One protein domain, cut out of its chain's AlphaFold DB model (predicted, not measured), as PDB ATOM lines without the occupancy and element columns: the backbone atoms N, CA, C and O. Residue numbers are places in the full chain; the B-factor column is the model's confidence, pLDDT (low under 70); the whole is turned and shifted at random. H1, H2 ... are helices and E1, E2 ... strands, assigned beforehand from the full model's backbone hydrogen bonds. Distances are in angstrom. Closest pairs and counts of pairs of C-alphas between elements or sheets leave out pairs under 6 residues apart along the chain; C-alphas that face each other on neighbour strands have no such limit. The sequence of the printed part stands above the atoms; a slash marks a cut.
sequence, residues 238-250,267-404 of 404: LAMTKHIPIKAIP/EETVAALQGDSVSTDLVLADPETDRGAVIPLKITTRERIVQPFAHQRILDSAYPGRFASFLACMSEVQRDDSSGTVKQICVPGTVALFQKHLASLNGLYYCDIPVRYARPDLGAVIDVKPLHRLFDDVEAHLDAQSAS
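What this domain is: This is residues 238 to 250 and 267 to 404 of the 404 residues of an uncharacterized protein of Roseibacterium elongatum DSM 19469 (UniProt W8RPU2). A strongly twisted six-strand sheet has its inner strand E4 between two long helices, H2 over one side and H5 over the other, with H3 beside H2. The hairpin E5 and E6 reaches away at one end, and its residues 336 to 341 stick out. The printed part has 151 residues with five named helices and eight named strands, in the order E1 H1 E2 E3 H2 E4 E5 E6 H3 E7 H4 E8 H5; the class is mixed, helices and strands. The large sheet is mixed, in the order E1 E2 E3 E4 E7 E8. The whole is compact, with a radius of gyration of the C-alphas of 16.3 A and spans of 52 by 40 by 27 A.

Where its parts are: E1, residues 239 to 245, begins at C-alpha 239 (253.194, 196.006, 199.294). H1 is residues 267 to 273, E2 277 to 285, 15.3 A long, and E3 292 to 294. H2, residues 302 to 318, is 26.8 A long; E4, 323 to 329, is 19.4 A. E5 is residues 333 to 336, E6 341 to 344, H3 348 to 357, E7 363 to 366, H4 376 to 379 and E8 384 to 386. H5, residues 387 to 399, is 19.7 A long and ends at C-alpha 399 (264.951, 186.988, 196.894).

How they stand to each other: E1 and E2 are antiparallel, with N 241 and O 283 3.2 A apart; E2 bends by 106 degrees at residue 281. The hairpin E2 and E3 has N 284 and O 293 at 2.8 A. E4 is parallel to E3, N 326 and O 294 at 2.8 A, and to E7, N 329 and O 365 at 2.8 A. E7 and E8 are parallel, N 385 and O 364 at 2.8 A. E3, H2, E4 and E7, H4, E8 are strand-helix-strand units, parallel neighbour strands joined through a helix, both with right-handed crossovers. H5 is on the sheet over E3 and E4, at a height of 8.6 A; H2 is on it at 7.8 A, only just over E3, with 3 C-alphas there. H2 touches H3 with residues 305 to 309 alone, closest at the C-alphas of Phe 309 and Phe 354, 6.5 A, at a shallow tilt of 10 degrees, the same way. H1 is on the sheet; H4 only grazes it. In the hairpin E5 and E6, N 334 and O 343 are 2.8 A apart. Every O i to N i+4 pair is within hydrogen-bond range in H1 and H3, 9 of 13 in H2 and 7 of 9 in H5; H4 is too short for one.

The domain as a whole: The C-alphas farthest apart are those of Ser 338 and Ser 404, 57.4 A. Residues 251 to 266 are not printed, and C-alphas 250 and 267 are 21.5 A apart across this cut. Of the links printed whole, none is long. The pLDDT is under 70 at residues 248 to 250, 267 to 275 and 400 to 404.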
ATOM      1  N   LEU A 238     255.440 194.426 195.309       92.94
ATOM      2  CA  LEU A 238     255.603 194.565 196.751       92.94
ATOM      3  C   LEU A 238     254.532 195.495 197.324       92.94
ATOM      4  O   LEU A 238     254.192 196.538 196.748       92.94
ATOM      5  N   ALA A 239     254.016 195.124 198.490       92.25
ATOM      6  CA  ALA A 239     253.194 196.006 199.294       92.25
ATOM      7  C   ALA A 239     254.082 197.116 199.874       92.25
ATOM      8  O   ALA A 239     255.174 196.852 200.370       92.25
ATOM      9  N   MET A 240     253.605 198.360 199.814       92.44
ATOM     10  CA  MET A 240     254.310 199.501 200.392       92.44
ATOM     11  C   MET A 240     253.516 200.074 201.549       92.44
ATOM     12  O   MET A 240     252.334 200.378 201.378       92.44
ATOM     13  N   THR A 241     254.169 200.261 202.692       89.44
ATOM     14  CA  THR A 241     253.574 200.902 203.872       89.44
ATOM     15  C   THR A 241     254.581 201.852 204.519       89.44
ATOM     16  O   THR A 241     255.770 201.824 204.202       89.44
ATOM     17  N   LYS A 242     254.102 202.713 205.423       84.44
ATOM     18  CA  LYS A 242     254.957 203.482 206.344       84.44
ATOM     19  C   LYS A 242     255.044 202.848 207.734       84.44
ATOM     20  O   LYS A 242     256.006 203.044 208.463       84.44
ATOM     21  N   HIS A 243     254.043 202.059 208.108       85.44
ATOM     22  CA  HIS A 243     253.922 201.512 209.453       85.44
ATOM     23  C   HIS A 243     253.955 199.990 209.418       85.44
ATOM     24  O   HIS A 243     253.368 199.364 208.526       85.44
ATOM     25  N   ILE A 244     254.622 199.413 210.417       86.62
ATOM     26  CA  ILE A 244     254.574 197.983 210.716       86.62
ATOM     27  C   ILE A 244     253.875 197.843 212.071       86.62
ATOM     28  O   ILE A 244     254.446 198.275 213.075       86.62
ATOM     29  N   PRO A 245     252.654 197.281 212.128       86.06
ATOM     30  CA  PRO A 245     251.983 197.040 213.400       86.06
ATOM     31  C   PRO A 245     252.745 195.976 214.196       86.06
ATOM     32  O   PRO A 245     253.270 195.034 213.608       86.06
ATOM     33  N   ILE A 246     252.768 196.101 215.518       84.25
ATOM     34  CA  ILE A 246     253.364 195.182 216.487       84.25
ATOM     35  C   ILE A 246     252.221 194.464 217.205       84.25
ATOM     36  O   ILE A 246     251.685 194.922 218.209       84.25
ATOM     37  N   LYS A 247     251.850 193.293 216.680       71.88
ATOM     38  CA  LYS A 247     250.638 192.524 217.046       71.88
ATOM     39  C   LYS A 247     250.564 192.007 218.504       71.88
ATOM     40  O   LYS A 247     249.662 191.237 218.809       71.88
ATOM     41  N   ALA A 248     251.502 192.366 219.382       64.44
ATOM     42  CA  ALA A 248     251.652 191.782 220.720       64.44
ATOM     43  C   ALA A 248     251.768 192.808 221.863       64.44
ATOM     44  O   ALA A 248     252.059 192.412 222.991       64.44
ATOM     45  N   ILE A 249     251.562 194.101 221.598       59.75
ATOM     46  CA  ILE A 249     251.529 195.118 222.655       59.75
ATOM     47  C   ILE A 249     250.074 195.241 223.130       59.75
ATOM     48  O   ILE A 249     249.228 195.634 222.329       59.75
ATOM     49  N   PRO A 250     249.745 194.885 224.388       55.09
ATOM     50  CA  PRO A 250     248.463 195.250 224.968       55.09
ATOM     51  C   PRO A 250     248.470 196.768 225.143       55.09
ATOM     52  O   PRO A 250     249.047 197.290 226.094       55.09
ATOM     53  N   GLU A 267     247.850 212.886 210.560       52.72
ATOM     54  CA  GLU A 267     247.494 211.475 210.830       52.72
ATOM     55  C   GLU A 267     248.723 210.608 211.183       52.72
ATOM     56  O   GLU A 267     248.618 209.649 211.944       52.72
ATOM     57  N   GLU A 268     249.902 210.979 210.673       54.25
ATOM     58  CA  GLU A 268     251.199 210.348 210.952       54.25
ATOM     59  C   GLU A 268     251.619 210.516 212.423       54.25
ATOM     60  O   GLU A 268     252.086 209.561 213.048       54.25
ATOM     61  N   THR A 269     251.410 211.705 212.994       51.12
ATOM     62  CA  THR A 269     251.644 211.982 214.417       51.12
ATOM     63  C   THR A 269     250.671 211.193 215.291       51.12
ATOM     64  O   THR A 269     251.079 210.642 216.310       51.12
ATOM     65  N   VAL A 270     249.409 211.060 214.871       48.84
ATOM     66  CA  VAL A 270     248.382 210.306 215.612       48.84
ATOM     67  C   VAL A 270     248.676 208.799 215.618       48.84
ATOM     68  O   VAL A 270     248.631 208.179 216.678       48.84
ATOM     69  N   ALA A 271     249.053 208.211 214.478       50.50
ATOM     70  CA  ALA A 271     249.399 206.787 214.386       50.50
ATOM     71  C   ALA A 271     250.690 206.431 215.149       50.50
ATOM     72  O   ALA A 271     250.791 205.359 215.743       50.50
ATOM     73  N   ALA A 272     251.677 207.335 215.183       50.72
ATOM     74  CA  ALA A 272     252.898 207.140 215.967       50.72
ATOM     75  C   ALA A 272     252.652 207.161 217.491       50.72
ATOM     76  O   ALA A 272     253.432 206.576 218.242       50.72
ATOM     77  N   LEU A 273     251.580 207.819 217.948       49.03
ATOM     78  CA  LEU A 273     251.209 207.921 219.364       49.03
ATOM     79  C   LEU A 273     250.429 206.702 219.883       49.03
ATOM     80  O   LEU A 273     250.334 206.532 221.094       49.03
ATOM     81  N   GLN A 274     249.916 205.837 219.002       54.16
ATOM     82  CA  GLN A 274     249.146 204.645 219.390       54.16
ATOM     83  C   GLN A 274     250.014 203.509 219.964       54.16
ATOM     84  O   GLN A 274     249.483 202.544 220.503       54.16
ATOM     85  N   GLY A 275     251.350 203.632 219.925       59.62
ATOM     86  CA  GLY A 275     252.290 202.754 220.640       59.62
ATOM     87  C   GLY A 275     252.370 201.302 220.142       59.62
ATOM     88  O   GLY A 275     253.245 200.558 220.582       59.62
ATOM     89  N   ASP A 276     251.514 200.905 219.203       71.12
ATOM     90  CA  ASP A 276     251.400 199.558 218.639       71.12
ATOM     91  C   ASP A 276     252.036 199.417 217.254       71.12
ATOM     92  O   ASP A 276     251.856 198.396 216.598       71.12
ATOM     93  N   SER A 277     252.781 200.414 216.773       75.81
ATOM     94  CA  SER A 277     253.408 200.357 215.456       75.81
ATOM     95  C   SER A 277     254.793 200.989 215.435       75.81
ATOM     96  O   SER A 277     255.098 201.934 216.163       75.81
ATOM     97  N   VAL A 278     255.655 200.468 214.563       75.38
ATOM     98  CA  VAL A 278     256.928 201.111 214.235       75.38
ATOM     99  C   VAL A 278     256.693 201.984 213.008       75.38
ATOM    100  O   VAL A 278     256.421 201.474 211.918       75.38
ATOM    101  N   SER A 279     256.779 203.303 213.197       77.75
ATOM    102  CA  SER A 279     256.764 204.270 212.097       77.75
ATOM    103  C   SER A 279     258.110 204.257 211.383       77.75
ATOM    104  O   SER A 279     259.173 204.415 211.992       77.75
ATOM    105  N   THR A 280     258.068 204.033 210.080       75.62
ATOM    106  CA  THR A 280     259.238 203.953 209.214       75.62
ATOM    107  C   THR A 280     258.969 204.741 207.940       75.62
ATOM    108  O   THR A 280     257.831 204.887 207.502       75.62
ATOM    109  N   ASP A 281     260.024 205.276 207.340       86.81
ATOM    110  CA  ASP A 281     259.860 206.190 206.212       86.81
ATOM    111  C   ASP A 281     259.337 205.450 204.954       86.81
ATOM    112  O   ASP A 281     258.519 205.985 204.201       86.81
ATOM    113  N   LEU A 282     259.752 204.188 204.762       94.38
ATOM    114  CA  LEU A 282     259.292 203.294 203.698       94.38
ATOM    115  C   LEU A 282     259.479 201.817 204.089       94.38
ATOM    116  O   LEU A 282     260.566 201.417 204.497       94.38
ATOM    117  N   VAL A 283     258.454 200.991 203.882       95.75
ATOM    118  CA  VAL A 283     258.519 199.524 203.976       95.75
ATOM    119  C   VAL A 283     258.131 198.921 202.641       95.75
ATOM    120  O   VAL A 283     257.107 199.297 202.073       95.75
ATOM    121  N   LEU A 284     258.917 197.960 202.166       95.44
ATOM    122  CA  LEU A 284     258.615 197.115 201.017       95.44
ATOM    123  C   LEU A 284     258.414 195.689 201.521       95.44
ATOM    124  O   LEU A 284     259.386 195.025 201.870       95.44
ATOM    125  N   ALA A 285     257.166 195.237 201.599       93.81
ATOM    126  CA  ALA A 285     256.819 193.900 202.058       93.81
ATOM    127  C   ALA A 285     256.417 193.011 200.879       93.81
ATOM    128  O   ALA A 285     255.610 193.402 200.032       93.81
ATOM    129  N   ASP A 286     256.965 191.807 200.840       93.50
ATOM    130  CA  ASP A 286     256.568 190.781 199.892       93.50
ATOM    131  C   ASP A 286     255.343 190.026 200.440       93.50
ATOM    132  O   ASP A 286     255.444 189.367 201.480       93.50
ATOM    133  N   PRO A 287     254.171 190.121 199.782       88.56
ATOM    134  CA  PRO A 287     252.961 189.449 200.243       88.56
ATOM    135  C   PRO A 287     253.037 187.917 200.142       88.56
ATOM    136  O   PRO A 287     252.220 187.246 200.772       88.56
ATOM    137  N   GLU A 288     253.971 187.357 199.365       89.00
ATOM    138  CA  GLU A 288     254.117 185.907 199.192       89.00
ATOM    139  C   GLU A 288     255.035 185.295 200.254       89.00
ATOM    140  O   GLU A 288     254.731 184.233 200.799       89.00
ATOM    141  N   THR A 289     256.145 185.966 200.569       87.88
ATOM    142  CA  THR A 289     257.151 185.460 201.519       87.88
ATOM    143  C   THR A 289     257.009 186.035 202.927       87.88
ATOM    144  O   THR A 289     257.701 185.594 203.843       87.88
ATOM    145  N   ASP A 290     256.126 187.021 203.114       85.06
ATOM    146  CA  ASP A 290     255.930 187.780 204.356       85.06
ATOM    147  C   ASP A 290     257.174 188.592 204.787       85.06
ATOM    148  O   ASP A 290     257.148 189.268 205.817       85.06
ATOM    149  N   ARG A 291     258.260 188.586 203.998       91.50
ATOM    150  CA  ARG A 291     259.506 189.322 204.269       91.50
ATOM    151  C   ARG A 291     259.362 190.801 203.940       91.50
ATOM    152  O   ARG A 291     258.547 191.180 203.101       91.50
ATOM    153  N   GLY A 292     260.171 191.646 204.572       94.88
ATOM    154  CA  GLY A 292     260.141 193.076 204.284       94.88
ATOM    155  C   GLY A 292     261.486 193.782 204.372       94.88
ATOM    156  O   GLY A 292     262.303 193.511 205.246       94.88
ATOM    157  N   ALA A 293     261.688 194.746 203.484       97.44
ATOM    158  CA  ALA A 293     262.766 195.716 203.574       97.44
ATOM    159  C   ALA A 293     262.235 197.018 204.181       97.44
ATOM    160  O   ALA A 293     261.238 197.568 203.714       97.44
ATOM    161  N   VAL A 294     262.908 197.517 205.211       98.00
ATOM    162  CA  VAL A 294     262.611 198.790 205.870       98.00
ATOM    163  C   VAL A 294     263.672 199.796 205.454       98.00
ATOM    164  O   VAL A 294     264.865 199.551 205.606       98.00
ATOM    165  N   ILE A 295     263.255 200.937 204.922       98.31
ATOM    166  CA  ILE A 295     264.147 201.935 204.336       98.31
ATOM    167  C   ILE A 295     263.905 203.274 205.037       98.31
ATOM    168  O   ILE A 295     263.090 204.076 204.583       98.31
ATOM    169  N   PRO A 296     264.582 203.542 206.168       97.88
ATOM    170  CA  PRO A 296     264.587 204.873 206.756       97.88
ATOM    171  C   PRO A 296     265.302 205.854 205.817       97.88
ATOM    172  O   PRO A 296     266.392 205.564 205.321       97.88
ATOM    173  N   LEU A 297     264.706 207.023 205.597       97.62
ATOM    174  CA  LEU A 297     265.114 208.029 204.621       97.62
ATOM    175  C   LEU A 297     265.412 209.342 205.338       97.62
ATOM    176  O   LEU A 297     264.551 209.940 205.984       97.62
ATOM    177  N   LYS A 298     266.657 209.817 205.253       96.56
ATOM    178  CA  LYS A 298     267.077 211.047 205.944       96.56
ATOM    179  C   LYS A 298     267.932 211.923 205.042       96.56
ATOM    180  O   LYS A 298     268.805 211.444 204.342       96.56
ATOM    181  N   ILE A 299     267.756 213.243 205.089       97.12
ATOM    182  CA  ILE A 299     268.703 214.120 204.379       97.12
ATOM    183  C   ILE A 299     270.099 214.038 205.025       97.12
ATOM    184  O   ILE A 299     271.095 213.904 204.322       97.12
ATOM    185  N   THR A 300     270.138 214.077 206.359       96.88
ATOM    186  CA  THR A 300     271.305 213.825 207.225       96.88
ATOM    187  C   THR A 300     270.818 213.127 208.493       96.88
ATOM    188  O   THR A 300     269.705 213.445 208.944       96.88
ATOM    189  N   THR A 301     271.605 212.249 209.118       96.06
ATOM    190  CA  THR A 301     271.113 211.478 210.274       96.06
ATOM    191  C   THR A 301     271.167 212.255 211.582       96.06
ATOM    192  O   THR A 301     270.215 212.180 212.362       96.06
ATOM    193  N   ARG A 302     272.244 213.017 211.823       92.81
ATOM    194  CA  ARG A 302     272.482 213.727 213.098       92.81
ATOM    195  C   ARG A 302     272.287 212.796 214.310       92.81
ATOM    196  O   ARG A 302     272.672 211.629 214.256       92.81
ATOM    197  N   GLU A 303     271.666 213.275 215.386       93.06
ATOM    198  CA  GLU A 303     271.318 212.489 216.574       93.06
ATOM    199  C   GLU A 303     270.314 211.358 216.295       93.06
ATOM    200  O   GLU A 303     270.250 210.382 217.041       93.06
ATOM    201  N   ARG A 304     269.561 211.436 215.191       94.00
ATOM    202  CA  ARG A 304     268.538 210.445 214.820       94.00
ATOM    203  C   ARG A 304     269.110 209.188 214.156       94.00
ATOM    204  O   ARG A 304     268.338 208.323 213.746       94.00
ATOM    205  N   ILE A 305     270.438 209.050 214.086       96.88
ATOM    206  CA  ILE A 305     271.115 207.833 213.608       96.88
ATOM    207  C   ILE A 305     270.755 206.590 214.429       96.88
ATOM    208  O   ILE A 305     270.792 205.491 213.898       96.88
ATOM    209  N   VAL A 306     270.365 206.743 215.698       97.50
ATOM    210  CA  VAL A 306     269.945 205.615 216.548       97.50
ATOM    211  C   VAL A 306     268.593 205.023 216.133       97.50
ATOM    212  O   VAL A 306     268.363 203.836 216.348       97.50
ATOM    213  N   GLN A 307     267.704 205.815 215.517       96.25
ATOM    214  CA  GLN A 307     266.320 205.400 215.242       96.25
ATOM    215  C   GLN A 307     266.237 204.140 214.360       96.25
ATOM    216  O   GLN A 307     265.569 203.200 214.780       96.25
ATOM    217  N   PRO A 308     266.945 204.038 213.210       97.69
ATOM    218  CA  PRO A 308     266.973 202.813 212.406       97.69
ATOM    219  C   PRO A 308     267.388 201.561 213.185       97.69
ATOM    220  O   PRO A 308     266.775 200.512 213.031       97.69
ATOM    221  N   PHE A 309     268.398 201.670 214.051       98.44
ATOM    222  CA  PHE A 309     268.881 200.545 214.854       98.44
ATOM    223  C   PHE A 309     267.886 200.154 215.945       98.44
ATOM    224  O   PHE A 309     267.638 198.971 216.159       98.44
ATOM    225  N   ALA A 310     267.280 201.136 216.617       97.44
ATOM    226  CA  ALA A 310     266.234 200.880 217.599       97.44
ATOM    227  C   ALA A 310     265.007 200.217 216.948       97.44
ATOM    228  O   ALA A 310     264.487 199.237 217.477       97.44
ATOM    229  N   HIS A 311     264.584 200.699 215.776       95.88
ATOM    230  CA  HIS A 311     263.480 200.112 215.016       95.88
ATOM    231  C   HIS A 311     263.810 198.683 214.581       95.88
ATOM    232  O   HIS A 311     263.004 197.788 214.822       95.88
ATOM    233  N   GLN A 312     265.005 198.436 214.033       97.75
ATOM    234  CA  GLN A 312     265.433 197.081 213.685       97.75
ATOM    235  C   GLN A 312     265.445 196.169 214.916       97.75
ATOM    236  O   GLN A 312     264.940 195.056 214.838       97.75
ATOM    237  N   ARG A 313     265.914 196.643 216.078       97.38
ATOM    238  CA  ARG A 313     265.901 195.846 217.314       97.38
ATOM    239  C   ARG A 313     264.487 195.433 217.730       97.38
ATOM    240  O   ARG A 313     264.285 194.297 218.162       97.38
ATOM    241  N   ILE A 314     263.520 196.345 217.619       95.06
ATOM    242  CA  ILE A 314     262.106 196.061 217.901       95.06
ATOM    243  C   ILE A 314     261.572 195.033 216.899       95.06
ATOM    244  O   ILE A 314     260.951 194.054 217.308       95.06
ATOM    245  N   LEU A 315     261.859 195.214 215.607       94.50
ATOM    246  CA  LEU A 315     261.427 194.300 214.550       94.50
ATOM    247  C   LEU A 315     262.051 192.909 214.693       94.50
ATOM    248  O   LEU A 315     261.335 191.928 214.551       94.50
ATOM    249  N   ASP A 316     263.325 192.801 215.064       95.44
ATOM    250  CA  ASP A 316     263.982 191.518 215.343       95.44
ATOM    251  C   ASP A 316     263.326 190.783 216.515       95.44
ATOM    252  O   ASP A 316     263.305 189.555 216.549       95.44
ATOM    253  N   SER A 317     262.798 191.528 217.490       93.88
ATOM    254  CA  SER A 317     262.103 190.957 218.643       93.88
ATOM    255  C   SER A 317     260.657 190.572 218.328       93.88
ATOM    256  O   SER A 317     260.189 189.544 218.811       93.88
ATOM    257  N   ALA A 318     259.936 191.398 217.569       91.94
ATOM    258  CA  ALA A 318     258.526 191.179 217.240       91.94
ATOM    259  C   ALA A 318     258.340 190.203 216.067       91.94
ATOM    260  O   ALA A 318     257.380 189.433 216.037       91.94
ATOM    261  N   TYR A 319     259.269 190.233 215.112       92.31
ATOM    262  CA  TYR A 319     259.238 189.512 213.844       92.31
ATOM    263  C   TYR A 319     260.630 188.965 213.461       92.31
ATOM    264  O   TYR A 319     261.215 189.406 212.463       92.31
ATOM    265  N   PRO A 320     261.178 187.994 214.222       92.81
ATOM    266  CA  PRO A 320     262.538 187.500 214.015       92.81
ATOM    267  C   PRO A 320     262.808 187.059 212.570       92.81
ATOM    268  O   PRO A 320     262.088 186.229 212.021       92.81
ATOM    269  N   GLY A 321     263.856 187.617 211.954       89.88
ATOM    270  CA  GLY A 321     264.307 187.259 210.600       89.88
ATOM    271  C   GLY A 321     263.412 187.734 209.448       89.88
ATOM    272  O   GLY A 321     263.735 187.483 208.288       89.88
ATOM    273  N   ARG A 322     262.303 188.426 209.737       92.69
ATOM    274  CA  ARG A 322     261.328 188.853 208.723       92.69
ATOM    275  C   ARG A 322     261.711 190.159 208.033       92.69
ATOM    276  O   ARG A 322     261.476 190.301 206.834       92.69
ATOM    277  N   PHE A 323     262.259 191.109 208.789       95.62
ATOM    278  CA  PHE A 323     262.562 192.452 208.304       95.62
ATOM    279  C   PHE A 323     264.057 192.751 208.325       95.62
ATOM    280  O   PHE A 323     264.746 192.405 209.282       95.62
ATOM    281  N   ALA A 324     264.532 193.459 207.303       97.12
ATOM    282  CA  ALA A 324     265.878 194.018 207.242       97.12
ATOM    283  C   ALA A 324     265.839 195.517 206.969       97.12
ATOM    284  O   ALA A 324     265.054 195.981 206.142       97.12
ATOM    285  N   SER A 325     266.724 196.265 207.624       98.25
ATOM    286  CA  SER A 325     266.786 197.719 207.505       98.25
ATOM    287  C   SER A 325     267.945 198.198 206.632       98.25
ATOM    288  O   SER A 325     269.084 197.756 206.790       98.25
ATOM    289  N   PHE A 326     267.655 199.168 205.763       98.56
ATOM    290  CA  PHE A 326     268.564 199.781 204.791       98.56
ATOM    291  C   PHE A 326     268.506 201.306 204.957       98.56
ATOM    292  O   PHE A 326     267.575 201.951 204.478       98.56
ATOM    293  N   LEU A 327     269.460 201.907 205.675       98.69
ATOM    294  CA  LEU A 327     269.414 203.351 205.939       98.69
ATOM    295  C   LEU A 327     269.867 204.130 204.704       98.69
ATOM    296  O   LEU A 327     271.036 204.057 204.337       98.69
ATOM    297  N   ALA A 328     268.976 204.921 204.110       98.62
ATOM    298  CA  ALA A 328     269.262 205.729 202.931       98.62
ATOM    299  C   ALA A 328     269.325 207.222 203.272       98.62
ATOM    300  O   ALA A 328     268.431 207.783 203.913       98.62
ATOM    301  N   CYS A 329     270.405 207.871 202.848       98.50
ATOM    302  CA  CYS A 329     270.711 209.251 203.180       98.50
ATOM    303  C   CYS A 329     271.196 210.070 201.982       98.50
ATOM    304  O   CYS A 329     271.749 209.536 201.025       98.50
ATOM    305  N   MET A 330     271.043 211.396 202.045       98.38
ATOM    306  CA  MET A 330     271.653 212.270 201.034       98.38
ATOM    307  C   MET A 330     273.130 212.535 201.338       98.38
ATOM    308  O   MET A 330     273.955 212.461 200.432       98.38
ATOM    309  N   SER A 331     273.460 212.871 202.592       98.25
ATOM    310  CA  SER A 331     274.810 213.275 203.026       98.25
ATOM    311  C   SER A 331     274.925 213.315 204.562       98.25
ATOM    312  O   SER A 331     273.935 213.093 205.251       98.25
ATOM    313  N   GLU A 332     276.087 213.702 205.104       97.94
ATOM    314  CA  GLU A 332     276.235 214.163 206.505       97.94
ATOM    315  C   GLU A 332     276.794 215.591 206.608       97.94
ATOM    316  O   GLU A 332     277.438 215.968 207.591       97.94
ATOM    317  N   VAL A 333     276.585 216.409 205.575       96.88
ATOM    318  CA  VAL A 333     277.224 217.725 205.511       96.88
ATOM    319  C   VAL A 333     276.555 218.739 206.436       96.88
ATOM    320  O   VAL A 333     275.336 218.771 206.631       96.88
ATOM    321  N   GLN A 334     277.372 219.614 207.009       95.62
ATOM    322  CA  GLN A 334     276.950 220.780 207.765       95.62
ATOM    323  C   GLN A 334     277.708 222.003 207.280       95.62
ATOM    324  O   GLN A 334     278.936 222.001 207.212       95.62
ATOM    325  N   ARG A 335     276.959 223.064 207.001       94.31
ATOM    326  CA  ARG A 335     277.523 224.381 206.745       94.31
ATOM    327  C   ARG A 335     278.094 224.964 208.036       94.31
ATOM    328  O   ARG A 335     277.401 224.955 209.054       94.31
ATOM    329  N   ASP A 336     279.312 225.486 207.984       94.25
ATOM    330  CA  ASP A 336     279.868 226.327 209.039       94.25
ATOM    331  C   ASP A 336     280.014 227.762 208.521       94.25
ATOM    332  O   ASP A 336     280.980 228.109 207.840       94.25
ATOM    333  N   ASP A 337     279.024 228.595 208.843       90.31
ATOM    334  CA  ASP A 337     278.951 229.988 208.389       90.31
ATOM    335  C   ASP A 337     280.046 230.873 208.992       90.31
ATOM    336  O   ASP A 337     280.390 231.902 208.417       90.31
ATOM    337  N   SER A 338     280.610 230.474 210.137       90.00
ATOM    338  CA  SER A 338     281.647 231.250 210.821       90.00
ATOM    339  C   SER A 338     283.008 231.128 210.139       90.00
ATOM    340  O   SER A 338     283.740 232.109 210.023       90.00
ATOM    341  N   SER A 339     283.331 229.927 209.659       89.62
ATOM    342  CA  SER A 339     284.608 229.611 209.018       89.62
ATOM    343  C   SER A 339     284.527 229.577 207.490       89.62
ATOM    344  O   SER A 339     285.563 229.532 206.830       89.62
ATOM    345  N   GLY A 340     283.320 229.581 206.910       90.38
ATOM    346  CA  GLY A 340     283.121 229.404 205.469       90.38
ATOM    347  C   GLY A 340     283.524 228.007 204.984       90.38
ATOM    348  O   GLY A 340     283.928 227.841 203.835       90.38
ATOM    349  N   THR A 341     283.463 227.002 205.865       94.31
ATOM    350  CA  THR A 341     283.840 225.608 205.575       94.31
ATOM    351  C   THR A 341     282.643 224.666 205.647       94.31
ATOM    352  O   THR A 341     281.571 225.012 206.154       94.31
ATOM    353  N   VAL A 342     282.815 223.446 205.137       97.12
ATOM    354  CA  VAL A 342     281.822 222.376 205.271       97.12
ATOM    355  C   VAL A 342     282.370 221.284 206.179       97.12
ATOM    356  O   VAL A 342     283.475 220.788 205.980       97.12
ATOM    357  N   LYS A 343     281.578 220.882 207.173       96.56
ATOM    358  CA  LYS A 343     281.871 219.745 208.054       96.56
ATOM    359  C   LYS A 343     281.073 218.529 207.604       96.56
ATOM    360  O   LYS A 343     279.964 218.679 207.104       96.56
ATOM    361  N   GLN A 344     281.602 217.332 207.830       96.75
ATOM    362  CA  GLN A 344     280.844 216.083 207.735       96.75
ATOM    363  C   GLN A 344     280.627 215.556 209.155       96.75
ATOM    364  O   GLN A 344     281.591 215.240 209.852       96.75
ATOM    365  N   ILE A 345     279.377 215.530 209.620       96.38
ATOM    366  CA  ILE A 345     279.050 215.154 211.000       96.38
ATOM    367  C   ILE A 345     278.850 213.648 211.081       96.38
ATOM    368  O   ILE A 345     277.765 213.122 210.866       96.38
ATOM    369  N   CYS A 346     279.937 212.958 211.404       96.19
ATOM    370  CA  CYS A 346     279.991 211.507 211.464       96.19
ATOM    371  C   CYS A 346     280.191 211.020 212.900       96.19
ATOM    372  O   CYS A 346     280.959 211.603 213.663       96.19
ATOM    373  N   VAL A 347     279.564 209.894 213.239       96.81
ATOM    374  CA  VAL A 347     279.700 209.218 214.541       96.81
ATOM    375  C   VAL A 347     280.053 207.733 214.354       96.81
ATOM    376  O   VAL A 347     279.303 206.851 214.765       96.81
ATOM    377  N   PRO A 348     281.198 207.416 213.717       96.94
ATOM    378  CA  PRO A 348     281.533 206.054 213.279       96.94
ATOM    379  C   PRO A 348     281.645 205.063 214.443       96.94
ATOM    380  O   PRO A 348     281.175 203.937 214.328       96.94
ATOM    381  N   GLY A 349     282.201 205.485 215.585       97.56
ATOM    382  CA  GLY A 349     282.263 204.649 216.788       97.56
ATOM    383  C   GLY A 349     280.873 204.306 217.325       97.56
ATOM    384  O   GLY A 349     280.603 203.155 217.653       97.56
ATOM    385  N   THR A 350     279.958 205.277 217.335       97.88
ATOM    386  CA  THR A 350     278.560 205.066 217.731       97.88
ATOM    387  C   THR A 350     277.837 204.128 216.768       97.88
ATOM    388  O   THR A 350     277.164 203.206 217.217       97.88
ATOM    389  N   VAL A 351     278.017 204.309 215.454       98.25
ATOM    390  CA  VAL A 351     277.462 203.401 214.435       98.25
ATOM    391  C   VAL A 351     277.985 201.978 214.636       98.25
ATOM    392  O   VAL A 351     277.193 201.041 214.634       98.25
ATOM    393  N   ALA A 352     279.287 201.806 214.882       98.19
ATOM    394  CA  ALA A 352     279.873 200.492 215.126       98.19
ATOM    395  C   ALA A 352     279.325 199.833 216.405       98.19
ATOM    396  O   ALA A 352     279.028 198.637 216.406       98.19
ATOM    397  N   LEU A 353     279.142 200.608 217.481       98.31
ATOM    398  CA  LEU A 353     278.508 200.126 218.709       98.31
ATOM    399  C   LEU A 353     277.059 199.703 218.460       98.31
ATOM    400  O   LEU A 353     276.661 198.632 218.914       98.31
ATOM    401  N   PHE A 354     276.282 200.494 217.720       98.62
ATOM    402  CA  PHE A 354     274.902 200.141 217.398       98.62
ATOM    403  C   PHE A 354     274.820 198.893 216.522       98.62
ATOM    404  O   PHE A 354     274.076 197.978 216.865       98.62
ATOM    405  N   GLN A 355     275.637 198.803 215.473       98.31
ATOM    406  CA  GLN A 355     275.659 197.644 214.580       98.31
ATOM    407  C   GLN A 355     275.988 196.340 215.318       98.31
ATOM    408  O   GLN A 355     275.420 195.289 215.018       98.31
ATOM    409  N   LYS A 356     276.917 196.402 216.280       97.56
ATOM    410  CA  LYS A 356     277.399 195.228 217.017       97.56
ATOM    411  C   LYS A 356     276.539 194.866 218.229       97.56
ATOM    412  O   LYS A 356     276.452 193.689 218.571       97.56
ATOM    413  N   HIS A 357     275.969 195.856 218.915       97.94
ATOM    414  CA  HIS A 357     275.360 195.662 220.236       97.94
ATOM    415  C   HIS A 357     273.886 196.062 220.330       97.94
ATOM    416  O   HIS A 357     273.236 195.664 221.294       97.94
ATOM    417  N   LEU A 358     273.353 196.827 219.373       98.19
ATOM    418  CA  LEU A 358     271.940 197.214 219.355       98.19
ATOM    419  C   LEU A 358     271.149 196.385 218.341       98.19
ATOM    420  O   LEU A 358     270.263 195.640 218.745       98.19
ATOM    421  N   ALA A 359     271.467 196.500 217.054       98.06
ATOM    422  CA  ALA A 359     270.860 195.722 215.975       98.06
ATOM    423  C   ALA A 359     271.742 195.782 214.728       98.06
ATOM    424  O   ALA A 359     272.498 196.733 214.557       98.06
ATOM    425  N   SER A 360     271.618 194.805 213.834       97.81
ATOM    426  CA  SER A 360     272.366 194.806 212.578       97.81
ATOM    427  C   SER A 360     271.504 195.339 211.437       97.81
ATOM    428  O   SER A 360     270.493 194.737 211.087       97.81
ATOM    429  N   LEU A 361     271.908 196.464 210.847       98.31
ATOM    430  CA  LEU A 361     271.354 196.935 209.576       98.31
ATOM    431  C   LEU A 361     272.096 196.271 208.411       98.31
ATOM    432  O   LEU A 361     273.266 195.900 208.543       98.31
ATOM    433  N   ASN A 362     271.434 196.178 207.258       97.69
ATOM    434  CA  ASN A 362     272.002 195.599 206.039       97.69
ATOM    435  C   ASN A 362     272.944 196.550 205.296       97.69
ATOM    436  O   ASN A 362     273.722 196.104 204.459       97.69
ATOM    437  N   GLY A 363     272.883 197.850 205.579       98.25
ATOM    438  CA  GLY A 363     273.819 198.815 205.019       98.25
ATOM    439  C   GLY A 363     273.395 200.261 205.231       98.25
ATOM    440  O   GLY A 363     272.241 200.554 205.569       98.25
ATOM    441  N   LEU A 364     274.357 201.155 205.016       98.75
ATOM    442  CA  LEU A 364     274.175 202.599 204.957       98.75
ATOM    443  C   LEU A 364     274.401 203.064 203.516       98.75
ATOM    444  O   LEU A 364     275.445 202.785 202.929       98.75
ATOM    445  N   TYR A 365     273.447 203.799 202.959       98.75
ATOM    446  CA  TYR A 365     273.440 204.213 201.562       98.75
ATOM    447  C   TYR A 365     273.451 205.733 201.479       98.75
ATOM    448  O   TYR A 365     272.608 206.382 202.097       98.75
ATOM    449  N   TYR A 366     274.383 206.309 200.720       98.75
ATOM    450  CA  TYR A 366     274.498 207.761 200.566       98.75
ATOM    451  C   TYR A 366     274.668 208.171 199.105       98.75
ATOM    452  O   TYR A 366     275.362 207.492 198.354       98.75
ATOM    453  N   CYS A 367     274.115 209.325 198.721       98.19
ATOM    454  CA  CYS A 367     274.566 210.005 197.503       98.19
ATOM    455  C   CYS A 367     275.949 210.643 197.717       98.19
ATOM    456  O   CYS A 367     276.891 210.347 196.991       98.19
ATOM    457  N   ASP A 368     276.094 211.490 198.742       98.19
ATOM    458  CA  ASP A 368     277.380 212.058 199.159       98.19
ATOM    459  C   ASP A 368     277.912 211.293 200.379       98.19
ATOM    460  O   ASP A 368     277.643 211.658 201.529       98.19
ATOM    461  N   ILE A 369     278.614 210.180 200.123       98.12
ATOM    462  CA  ILE A 369     279.194 209.338 201.178       98.12
ATOM    463  C   ILE A 369     280.223 210.158 201.973       98.12
ATOM    464  O   ILE A 369     281.211 210.625 201.399       98.12
ATOM    465  N   PRO A 370     280.067 210.282 203.304       97.75
ATOM    466  CA  PRO A 370     281.056 210.964 204.120       97.75
ATOM    467  C   PRO A 370     282.403 210.242 204.080       97.75
ATOM    468  O   PRO A 370     282.479 209.025 204.273       97.75
ATOM    469  N   VAL A 371     283.489 211.000 203.936       97.44
ATOM    470  CA  VAL A 371     284.864 210.484 203.852       97.44
ATOM    471  C   VAL A 371     285.188 209.583 205.041       97.44
ATOM    472  O   VAL A 371     285.836 208.549 204.890       97.44
ATOM    473  N   ARG A 372     284.712 209.946 206.239       97.00
ATOM    474  CA  ARG A 372     284.943 209.144 207.443       97.00
ATOM    475  C   ARG A 372     284.227 207.792 207.402       97.00
ATOM    476  O   ARG A 372     284.779 206.830 207.931       97.00
ATOM    477  N   TYR A 373     283.034 207.721 206.816       97.88
ATOM    478  CA  TYR A 373     282.261 206.480 206.719       97.88
ATOM    479  C   TYR A 373     282.738 205.572 205.581       97.88
ATOM    480  O   TYR A 373     282.617 204.362 205.697       97.88
ATOM    481  N   ALA A 374     283.372 206.129 204.546       96.31
ATOM    482  CA  ALA A 374     284.004 205.357 203.474       96.31
ATOM    483  C   ALA A 374     285.289 204.613 203.901       96.31
ATOM    484  O   ALA A 374     285.885 203.892 203.101       96.31
ATOM    485  N   ARG A 375     285.771 204.809 205.137       96.31
ATOM    486  CA  ARG A 375     287.008 204.174 205.601       96.31
ATOM    487  C   ARG A 375     286.808 202.675 205.887       96.31
ATOM    488  O   ARG A 375     285.757 202.289 206.403       96.31
ATOM    489  N   PRO A 376     287.834 201.832 205.642       96.00
ATOM    490  CA  PRO A 376     287.727 200.380 205.820       96.00
ATOM    491  C   PRO A 376     287.372 199.923 207.237       96.00
ATOM    492  O   PRO A 376     286.786 198.860 207.398       96.00
ATOM    493  N   ASP A 377     287.715 200.700 208.267       95.81
ATOM    494  CA  ASP A 377     287.437 200.346 209.662       95.81
ATOM    495  C   ASP A 377     285.933 200.299 209.960       95.81
ATOM    496  O   ASP A 377     285.481 199.394 210.657       95.81
ATOM    497  N   LEU A 378     285.154 201.232 209.399       97.06
ATOM    498  CA  LEU A 378     283.696 201.178 209.499       97.06
ATOM    499  C   LEU A 378     283.116 200.158 208.514       97.06
ATOM    500  O   LEU A 378     282.222 199.405 208.894       97.06
ATOM    501  N   GLY A 379     283.667 200.088 207.296       95.19
ATOM    502  CA  GLY A 379     283.260 199.117 206.272       95.19
ATOM    503  C   GLY A 379     283.407 197.652 206.706       95.19
ATOM    504  O   GLY A 379     282.668 196.795 206.241       95.19
ATOM    505  N   ALA A 380     284.316 197.356 207.639       95.81
ATOM    506  CA  ALA A 380     284.454 196.031 208.243       95.81
ATOM    507  C   ALA A 380     283.328 195.679 209.239       95.81
ATOM    508  O   ALA A 380     283.209 194.524 209.644       95.81
ATOM    509  N   VAL A 381     282.538 196.668 209.668       97.00
ATOM    510  CA  VAL A 381     281.448 196.515 210.644       97.00
ATOM    511  C   VAL A 381     280.082 196.588 209.965       97.00
ATOM    512  O   VAL A 381     279.192 195.806 210.296       97.00
ATOM    513  N   ILE A 382     279.911 197.521 209.029       98.00
ATOM    514  CA  ILE A 382     278.690 197.709 208.244       98.00
ATOM    515  C   ILE A 382     279.041 198.207 206.844       98.00
ATOM    516  O   ILE A 382     279.879 199.093 206.683       98.00
ATOM    517  N   ASP A 383     278.346 197.678 205.842       98.12
ATOM    518  CA  ASP A 383     278.446 198.144 204.465       98.12
ATOM    519  C   ASP A 383     278.040 199.621 204.350       98.12
ATOM    520  O   ASP A 383     276.932 200.011 204.727       98.12
ATOM    521  N   VAL A 384     278.923 200.438 203.773       98.44
ATOM    522  CA  VAL A 384     278.640 201.826 203.389       98.44
ATOM    523  C   VAL A 384     278.746 201.927 201.873       98.44
ATOM    524  O   VAL A 384     279.832 201.769 201.313       98.44
ATOM    525  N   LYS A 385     277.617 202.154 201.203       98.38
ATOM    526  CA  LYS A 385     277.484 202.045 199.746       98.38
ATOM    527  C   LYS A 385     276.914 203.327 199.122       98.38
ATOM    528  O   LYS A 385     276.241 204.104 199.802       98.38
ATOM    529  N   PRO A 386     277.153 203.555 197.820       98.31
ATOM    530  CA  PRO A 386     276.420 204.563 197.063       98.31
ATOM    531  C   PRO A 386     274.918 204.250 197.008       98.31
ATOM    532  O   PRO A 386     274.519 203.083 197.082       98.31
ATOM    533  N   LEU A 387     274.085 205.278 196.843       98.19
ATOM    534  CA  LEU A 387     272.629 205.132 196.891       98.19
ATOM    535  C   LEU A 387     272.077 204.236 195.772       98.19
ATOM    536  O   LEU A 387     271.132 203.490 196.024       98.19
ATOM    537  N   HIS A 388     272.695 204.218 194.589       97.31
ATOM    538  CA  HIS A 388     272.287 203.348 193.479       97.31
ATOM    539  C   HIS A 388     272.274 201.850 193.820       97.31
ATOM    540  O   HIS A 388     271.583 201.082 193.154       97.31
ATOM    541  N   ARG A 389     273.001 201.415 194.859       97.88
ATOM    542  CA  ARG A 389     273.007 200.014 195.318       97.88
ATOM    543  C   ARG A 389     271.802 199.631 196.168       97.88
ATOM    544  O   ARG A 389     271.557 198.442 196.343       97.88
ATOM    545  N   LEU A 390     271.045 200.605 196.671       97.69
ATOM    546  CA  LEU A 390     269.942 200.376 197.605       97.69
ATOM    547  C   LEU A 390     268.930 199.359 197.067       97.69
ATOM    548  O   LEU A 390     268.564 198.423 197.768       97.69
ATOM    549  N   PHE A 391     268.463 199.545 195.832       96.31
ATOM    550  CA  PHE A 391     267.426 198.682 195.265       96.31
ATOM    551  C   PHE A 391     267.946 197.286 194.919       96.31
ATOM    552  O   PHE A 391     267.204 196.327 195.106       96.31
ATOM    553  N   ASP A 392     269.207 197.153 194.508       94.81
ATOM    554  CA  ASP A 392     269.830 195.845 194.278       94.81
ATOM    555  C   ASP A 392     269.939 195.047 195.582       94.81
ATOM    556  O   ASP A 392     269.581 193.873 195.627       94.81
ATOM    557  N   ASP A 393     270.394 195.688 196.660       96.44
ATOM    558  CA  ASP A 393     270.560 195.025 197.956       96.44
ATOM    559  C   ASP A 393     269.201 194.692 198.607       96.44
ATOM    560  O   ASP A 393     269.068 193.668 199.283       96.44
ATOM    561  N   VAL A 394     268.173 195.514 198.367       95.88
ATOM    562  CA  VAL A 394     266.780 195.220 198.748       95.88
ATOM    563  C   VAL A 394     266.234 194.022 197.970       95.88
ATOM    564  O   VAL A 394     265.665 193.117 198.582       95.88
ATOM    565  N   GLU A 395     266.406 193.996 196.645       94.00
ATOM    566  CA  GLU A 395     265.971 192.891 195.778       94.00
ATOM    567  C   GLU A 395     266.660 191.589 196.201       94.00
ATOM    568  O   GLU A 395     265.993 190.602 196.510       94.00
ATOM    569  N   ALA A 396     267.985 191.627 196.374       93.44
ATOM    570  CA  ALA A 396     268.767 190.495 196.855       93.44
ATOM    571  C   ALA A 396     268.305 190.007 198.233       93.44
ATOM    572  O   ALA A 396     268.209 188.798 198.453       93.44
ATOM    573  N   HIS A 397     267.994 190.915 199.167       93.00
ATOM    574  CA  HIS A 397     267.462 190.518 200.465       93.00
ATOM    575  C   HIS A 397     266.145 189.769 200.310       93.00
ATOM    576  O   HIS A 397     266.028 188.684 200.875       93.00
ATOM    577  N   LEU A 398     265.182 190.317 199.570       91.62
ATOM    578  CA  LEU A 398     263.854 189.721 199.417       91.62
ATOM    579  C   LEU A 398     263.917 188.363 198.689       91.62
ATOM    580  O   LEU A 398     263.260 187.421 199.131       91.62
ATOM    581  N   ASP A 399     264.806 188.211 197.701       86.69
ATOM    582  CA  ASP A 399     264.951 186.988 196.894       86.69
ATOM    583  C   ASP A 399     265.752 185.854 197.575       86.69
ATOM    584  O   ASP A 399     265.607 184.685 197.206       86.69
ATOM    585  N   ALA A 400     266.587 186.152 198.582       69.56
ATOM    586  CA  ALA A 400     267.593 185.231 199.148       69.56
ATOM    587  C   ALA A 400     267.090 183.896 199.762       69.56
ATOM    588  O   ALA A 400     267.911 183.134 200.269       69.56
ATOM    589  N   GLN A 401     265.793 183.565 199.722       53.16
ATOM    590  CA  GLN A 401     265.276 182.264 200.186       53.16
ATOM    591  C   GLN A 401     264.318 181.539 199.229       53.16
ATOM    592  O   GLN A 401     263.787 180.493 199.589       53.16
ATOM    593  N   SER A 402     264.190 181.950 197.962       44.34
ATOM    594  CA  SER A 402     263.583 181.057 196.951       44.34
ATOM    595  C   SER A 402     264.454 179.824 196.621       44.34
ATOM    596  O   SER A 402     264.085 179.027 195.761       44.34
ATOM    597  N   ALA A 403     265.615 179.672 197.272       35.94
ATOM    598  CA  ALA A 403     266.637 178.667 196.978       35.94
ATOM    599  C   ALA A 403     267.099 177.829 198.194       35.94
ATOM    600  O   ALA A 403     268.177 177.237 198.126       35.94
ATOM    601  N   SER A 404     266.325 177.762 199.289       31.00
ATOM    602  CA  SER A 404     266.595 176.840 200.413       31.00
ATOM    603  C   SER A 404     265.520 175.779 200.568       31.00
ATOM    604  O   SER A 404     264.350 176.193 200.733       31.00
TER     605      SER A 404